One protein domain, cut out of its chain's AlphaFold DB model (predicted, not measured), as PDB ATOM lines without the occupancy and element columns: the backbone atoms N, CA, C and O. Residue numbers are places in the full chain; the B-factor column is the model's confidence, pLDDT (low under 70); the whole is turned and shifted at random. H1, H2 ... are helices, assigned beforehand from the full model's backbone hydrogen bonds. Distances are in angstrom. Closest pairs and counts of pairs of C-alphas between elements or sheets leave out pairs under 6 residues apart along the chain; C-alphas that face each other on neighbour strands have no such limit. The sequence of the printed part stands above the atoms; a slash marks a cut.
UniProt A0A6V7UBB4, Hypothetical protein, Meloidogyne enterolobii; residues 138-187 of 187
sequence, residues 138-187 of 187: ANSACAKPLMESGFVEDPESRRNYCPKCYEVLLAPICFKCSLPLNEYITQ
ATOM      1  N   ALA A 138     311.411 204.921 163.760       92.38
ATOM      2  CA  ALA A 138     310.589 205.620 162.770       92.38
ATOM      3  C   ALA A 138     311.099 205.534 161.313       92.38
ATOM      4  O   ALA A 138     310.437 206.024 160.396       92.38
ATOM      5  N   ASN A 139     312.254 204.905 161.073       92.25
ATOM      6  CA  ASN A 139     312.622 204.415 159.746       92.25
ATOM      7  C   ASN A 139     311.843 203.119 159.465       92.25
ATOM      8  O   ASN A 139     312.146 202.083 160.058       92.25
ATOM      9  N   SER A 140     310.889 203.157 158.533       90.06
ATOM     10  CA  SER A 140     310.034 202.012 158.175       90.06
ATOM     11  C   SER A 140     310.798 200.801 157.627       90.06
ATOM     12  O   SER A 140     310.344 199.677 157.809       90.06
ATOM     13  N   ALA A 141     311.976 200.998 157.025       92.25
ATOM     14  CA  ALA A 141     312.857 199.904 156.601       92.25
ATOM     15  C   ALA A 141     313.668 199.288 157.763       92.25
ATOM     16  O   ALA A 141     314.408 198.328 157.563       92.25
ATOM     17  N   CYS A 142     313.564 199.851 158.971       92.94
ATOM     18  CA  CYS A 142     314.201 199.345 160.182       92.94
ATOM     19  C   CYS A 142     313.172 198.798 161.175       92.94
ATOM     20  O   CYS A 142     313.320 197.659 161.607       92.94
ATOM     21  N   ALA A 143     312.175 199.609 161.554       90.44
ATOM     22  CA  ALA A 143     311.053 199.278 162.445       90.44
ATOM     23  C   ALA A 143     311.398 198.600 163.798       90.44
ATOM     24  O   ALA A 143     310.498 198.170 164.513       90.44
ATOM     25  N   LYS A 144     312.679 198.510 164.185       89.75
ATOM     26  CA  LYS A 144     313.121 197.785 165.389       89.75
ATOM     27  C   LYS A 144     312.573 198.416 166.682       89.75
ATOM     28  O   LYS A 144     312.604 199.647 166.783       89.75
ATOM     29  N   PRO A 145     312.172 197.612 167.688       89.12
ATOM     30  CA  PRO A 145     311.832 198.101 169.022       89.12
ATOM     31  C   PRO A 145     312.975 198.886 169.673       89.12
ATOM     32  O   PRO A 145     314.136 198.466 169.667       89.12
ATOM     33  N   LEU A 146     312.636 200.032 170.260       89.56
ATOM     34  CA  LEU A 146     313.594 200.967 170.858       89.56
ATOM     35  C   LEU A 146     313.749 200.796 172.376       89.56
ATOM     36  O   LEU A 146     314.669 201.356 172.964       89.56
ATOM     37  N   MET A 147     312.868 200.012 173.009       83.88
ATOM     38  CA  MET A 147     312.872 199.795 174.463       83.88
ATOM     39  C   MET A 147     314.139 199.086 174.974       83.88
ATOM     40  O   MET A 147     314.578 199.362 176.085       83.88
ATOM     41  N   GLU A 148     314.737 198.218 174.151       77.50
ATOM     42  CA  GLU A 148     315.985 197.492 174.447       77.50
ATOM     43  C   GLU A 148     317.208 198.112 173.755       77.50
ATOM     44  O   GLU A 148     318.305 198.092 174.303       77.50
ATOM     45  N   SER A 149     317.035 198.672 172.551       79.06
ATOM     46  CA  SER A 149     318.146 199.150 171.709       79.06
ATOM     47  C   SER A 149     318.540 200.617 171.927       79.06
ATOM     48  O   SER A 149     319.501 201.095 171.320       79.06
ATOM     49  N   GLY A 150     317.813 201.335 172.791       83.94
ATOM     50  CA  GLY A 150     317.979 202.771 172.996       83.94
ATOM     51  C   GLY A 150     317.510 203.602 171.796       83.94
ATOM     52  O   GLY A 150     317.203 203.088 170.717       83.94
ATOM     53  N   PHE A 151     317.428 204.922 171.977       90.38
ATOM     54  CA  PHE A 151     316.900 205.812 170.947       90.38
ATOM     55  C   PHE A 151     317.501 207.215 170.977       90.38
ATOM     56  O   PHE A 151     317.865 207.759 172.021       90.38
ATOM     57  N   VAL A 152     317.556 207.808 169.789       87.56
ATOM     58  CA  VAL A 152     317.832 209.223 169.565       87.56
ATOM     59  C   VAL A 152     316.542 209.865 169.065       87.56
ATOM     60  O   VAL A 152     315.878 209.350 168.161       87.56
ATOM     61  N   GLU A 153     316.166 210.973 169.690       86.06
ATOM     62  CA  GLU A 153     314.925 211.692 169.415       86.06
ATOM     63  C   GLU A 153     315.201 212.867 168.472       86.06
ATOM     64  O   GLU A 153     315.806 213.861 168.887       86.06
ATOM     65  N   ASP A 154     314.707 212.787 167.236       84.31
ATOM     66  CA  ASP A 154     314.805 213.868 166.251       84.31
ATOM     67  C   ASP A 154     314.248 215.190 166.834       84.31
ATOM     68  O   ASP A 154     313.075 215.228 167.235       84.31
ATOM     69  N   PRO A 155     315.060 216.266 166.924       75.75
ATOM     70  CA  PRO A 155     314.611 217.568 167.403       75.75
ATOM     71  C   PRO A 155     313.461 218.169 166.586       75.75
ATOM     72  O   PRO A 155     312.605 218.830 167.172       75.75
ATOM     73  N   GLU A 156     313.421 217.933 165.271       79.75
ATOM     74  CA  GLU A 156     312.470 218.581 164.364       79.75
ATOM     75  C   GLU A 156     311.159 217.795 164.257       79.75
ATOM     76  O   GLU A 156     310.099 218.293 164.645       79.75
ATOM     77  N   SER A 157     311.195 216.542 163.780       80.75
ATOM     78  CA  SER A 157     309.958 215.774 163.567       80.75
ATOM     79  C   SER A 157     309.432 215.057 164.817       80.75
ATOM     80  O   SER A 157     308.359 214.453 164.759       80.75
ATOM     81  N   ARG A 158     310.142 215.147 165.956       79.31
ATOM     82  CA  ARG A 158     309.808 214.486 167.240       79.31
ATOM     83  C   ARG A 158     309.577 212.975 167.098       79.31
ATOM     84  O   ARG A 158     308.716 212.395 167.761       79.31
ATOM     85  N   ARG A 159     310.349 212.347 166.208       86.56
ATOM     86  CA  ARG A 159     310.360 210.904 165.958       86.56
ATOM     87  C   ARG A 159     311.531 210.227 166.659       86.56
ATOM     88  O   ARG A 159     312.615 210.796 166.779       86.56
ATOM     89  N   ASN A 160     311.310 208.983 167.071       89.62
ATOM     90  CA  ASN A 160     312.307 208.164 167.749       89.62
ATOM     91  C   ASN A 160     313.024 207.277 166.720       89.62
ATOM     92  O   ASN A 160     312.383 206.543 165.966       89.62
ATOM     93  N   TYR A 161     314.353 207.331 166.692       91.12
ATOM     94  CA  TYR A 161     315.193 206.522 165.811       91.12
ATOM     95  C   TYR A 161     316.171 205.694 166.642       91.12
ATOM     96  O   TYR A 161     316.690 206.172 167.647       91.12
ATOM     97  N   CYS A 162     316.483 204.468 166.213       92.00
ATOM     98  CA  CYS A 162     317.616 203.753 166.800       92.00
ATOM     99  C   CYS A 162     318.926 204.488 166.435       92.00
ATOM    100  O   CYS A 162     318.988 205.094 165.354       92.00
ATOM    101  N   PRO A 163     319.984 204.427 167.270       88.12
ATOM    102  CA  PRO A 163     321.211 205.204 167.060       88.12
ATOM    103  C   PRO A 163     321.800 205.069 165.650       88.12
ATOM    104  O   PRO A 163     322.198 206.061 165.042       88.12
ATOM    105  N   LYS A 164     321.758 203.860 165.070       89.69
ATOM    106  CA  LYS A 164     322.273 203.612 163.719       89.69
ATOM    107  C   LYS A 164     321.422 204.233 162.605       89.69
ATOM    108  O   LYS A 164     321.981 204.690 161.614       89.69
ATOM    109  N   CYS A 165     320.093 204.290 162.739       91.25
ATOM    110  CA  CYS A 165     319.267 205.004 161.757       91.25
ATOM    111  C   CYS A 165     319.464 206.517 161.857       91.25
ATOM    112  O   CYS A 165     319.495 207.184 160.827       91.25
ATOM    113  N   TYR A 166     319.646 207.043 163.071       89.81
ATOM    114  CA  TYR A 166     319.954 208.455 163.277       89.81
ATOM    115  C   TYR A 166     321.285 208.841 162.614       89.81
ATOM    116  O   TYR A 166     321.313 209.755 161.795       89.81
ATOM    117  N   GLU A 167     322.361 208.086 162.867       86.25
ATOM    118  CA  GLU A 167     323.689 208.299 162.263       86.25
ATOM    119  C   GLU A 167     323.680 208.266 160.720       86.25
ATOM    120  O   GLU A 167     324.417 209.012 160.080       86.25
ATOM    121  N   VAL A 168     322.863 207.399 160.111       85.31
ATOM    122  CA  VAL A 168     322.820 207.217 158.647       85.31
ATOM    123  C   VAL A 168     321.942 208.260 157.946       85.31
ATOM    124  O   VAL A 168     322.248 208.632 156.814       85.31
ATOM    125  N   LEU A 169     320.839 208.686 158.575       85.75
ATOM    126  CA  LEU A 169     319.753 209.413 157.900       85.75
ATOM    127  C   LEU A 169     319.533 210.851 158.396       85.75
ATOM    128  O   LEU A 169     318.963 211.639 157.645       85.75
ATOM    129  N   LEU A 170     319.929 211.187 159.632       84.06
ATOM    130  CA  LEU A 170     319.632 212.485 160.264       84.06
ATOM    131  C   LEU A 170     320.865 213.213 160.817       84.06
ATOM    132  O   LEU A 170     320.856 214.439 160.899       84.06
ATOM    133  N   ALA A 171     321.916 212.493 161.219       82.19
ATOM    134  CA  ALA A 171     323.082 213.105 161.845       82.19
ATOM    135  C   ALA A 171     323.801 214.074 160.880       82.19
ATOM    136  O   ALA A 171     324.132 213.687 159.754       82.19
ATOM    137  N   PRO A 172     324.086 215.322 161.302       78.06
ATOM    138  CA  PRO A 172     324.750 216.293 160.446       78.06
ATOM    139  C   PRO A 172     326.177 215.839 160.130       78.06
ATOM    140  O   PRO A 172     326.951 215.496 161.027       78.06
ATOM    141  N   ILE A 173     326.546 215.856 158.849       76.38
ATOM    142  CA  ILE A 173     327.923 215.587 158.426       76.38
ATOM    143  C   ILE A 173     328.800 216.826 158.623       76.38
ATOM    144  O   ILE A 173     328.413 217.950 158.301       76.38
ATOM    145  N   CYS A 174     330.015 216.622 159.118       76.75
ATOM    146  CA  CYS A 174     331.008 217.676 159.235       76.75
ATOM    147  C   CYS A 174     331.448 218.138 157.841       76.75
ATOM    148  O   CYS A 174     332.073 217.374 157.109       76.75
ATOM    149  N   PHE A 175     331.205 219.403 157.488       69.88
ATOM    150  CA  PHE A 175     331.579 219.964 156.180       69.88
ATOM    151  C   PHE A 175     333.082 219.823 155.849       69.88
ATOM    152  O   PHE A 175     333.459 219.766 154.683       69.88
ATOM    153  N   LYS A 176     333.950 219.731 156.870       72.25
ATOM    154  CA  LYS A 176     335.412 219.638 156.713       72.25
ATOM    155  C   LYS A 176     335.931 218.221 156.419       72.25
ATOM    156  O   LYS A 176     336.971 218.096 155.780       72.25
ATOM    157  N   CYS A 177     335.259 217.166 156.889       79.50
ATOM    158  CA  CYS A 177     335.718 215.773 156.725       79.50
ATOM    159  C   CYS A 177     334.662 214.801 156.165       79.50
ATOM    160  O   CYS A 177     334.981 213.642 155.911       79.50
ATOM    161  N   SER A 178     333.425 215.256 155.948       76.44
ATOM    162  CA  SER A 178     332.287 214.477 155.431       76.44
ATOM    163  C   SER A 178     331.912 213.230 156.249       76.44
ATOM    164  O   SER A 178     331.244 212.333 155.735       76.44
ATOM    165  N   LEU A 179     332.311 213.176 157.524       74.50
ATOM    166  CA  LEU A 179     331.890 212.161 158.496       74.50
ATOM    167  C   LEU A 179     330.707 212.676 159.338       74.50
ATOM    168  O   LEU A 179     330.617 213.890 159.541       74.50
ATOM    169  N   PRO A 180     329.821 211.801 159.856       67.25
ATOM    170  CA  PRO A 180     328.793 212.196 160.819       67.25
ATOM    171  C   PRO A 180     329.409 212.835 162.069       67.25
ATOM    172  O   PRO A 180     330.400 212.333 162.601       67.25
ATOM    173  N   LEU A 181     328.807 213.918 162.560       67.62
ATOM    174  CA  LEU A 181     329.151 214.511 163.850       67.62
ATOM    175  C   LEU A 181     328.566 213.654 164.979       67.62
ATOM    176  O   LEU A 181     327.418 213.828 165.386       67.62
ATOM    177  N   ASN A 182     329.366 212.712 165.479       60.00
ATOM    178  CA  ASN A 182     329.114 212.054 166.756       60.00
ATOM    179  C   ASN A 182     329.588 212.947 167.921       60.00
ATOM    180  O   ASN A 182     330.449 213.809 167.761       60.00
ATOM    181  N   GLU A 183     328.997 212.767 169.104       55.75
ATOM    182  CA  GLU A 183     329.050 213.735 170.221       55.75
ATOM    183  C   GLU A 183     330.401 213.777 170.986       55.75
ATOM    184  O   GLU A 183     330.465 214.229 172.126       55.75
ATOM    185  N   TYR A 184     331.490 213.306 170.368       49.47
ATOM    186  CA  TYR A 184     332.808 213.086 170.984       49.47
ATOM    187  C   TYR A 184     333.951 213.815 170.254       49.47
ATOM    188  O   TYR A 184     335.029 213.258 170.051       49.47
ATOM    189  N   ILE A 185     333.732 215.077 169.866       46.94
ATOM    190  CA  ILE A 185     334.795 215.975 169.379       46.94
ATOM    191  C   ILE A 185     334.953 217.143 170.361       46.94
ATOM    192  O   ILE A 185     334.541 218.273 170.102       46.94
ATOM    193  N   THR A 186     335.536 216.854 171.523       43.12
ATOM    194  CA  THR A 186     335.991 217.874 172.474       43.12
ATOM    195  C   THR A 186     337.447 218.244 172.198       43.12
ATOM    196  O   THR A 186     338.329 217.480 172.576       43.12
ATOM    197  N   GLN A 187     337.628 219.437 171.619       41.91
ATOM    198  CA  GLN A 187     338.859 220.253 171.563       41.91
ATOM    199  C   GLN A 187     340.090 219.586 170.923       41.91
ATOM    200  O   GLN A 187     340.923 219.015 171.655       41.91
TER     201      GLN A 187
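This is residues 138 to 187 of the 187 residues of the protein "Hypothetical protein" of Meloidogyne enterolobii (UniProt A0A6V7UBB4). There is little regular structure: a mostly loop-built, elongated chain with two short helices, where residues 150 to 162 fold back in a loop between H1 and H2, and the last 18 residues run on from H2 as a long tail. The printed part has 50 residues, with H1 then H2 and no named strand, and its class is all helix, though the named elements hold only 11 residues. It is only just loose, close to compact, with a radius of gyration of the C-alphas of 12.1 A and spans of 34 by 18 by 18 A.

H1, residues 146 to 149, begins at C-alpha 146 (313.594, 200.967, 170.858) and is 5.0 A long from first to last C-alpha. H2, residues 163 to 169, is 10.2 A long and ends at C-alpha 169 (319.753, 209.413, 157.900).

H1 and H2 are only just apart, at 8.2 A, and a long link of 13 residues joins them. In that link, residues 152 to 153 pair antiparallel with residues 160 to 161. Every O i to N i+4 pair of H2 is within hydrogen-bond range; H1 is too short for such a pair, and its one O i to N i+3 pair is not within range.

The C-alphas of Ser 140 and Gln 187, the two farthest apart, are 36.6 A apart. The printed part has no cut. The pLDDT is under 70 at residue 175 and residues 180 to 187.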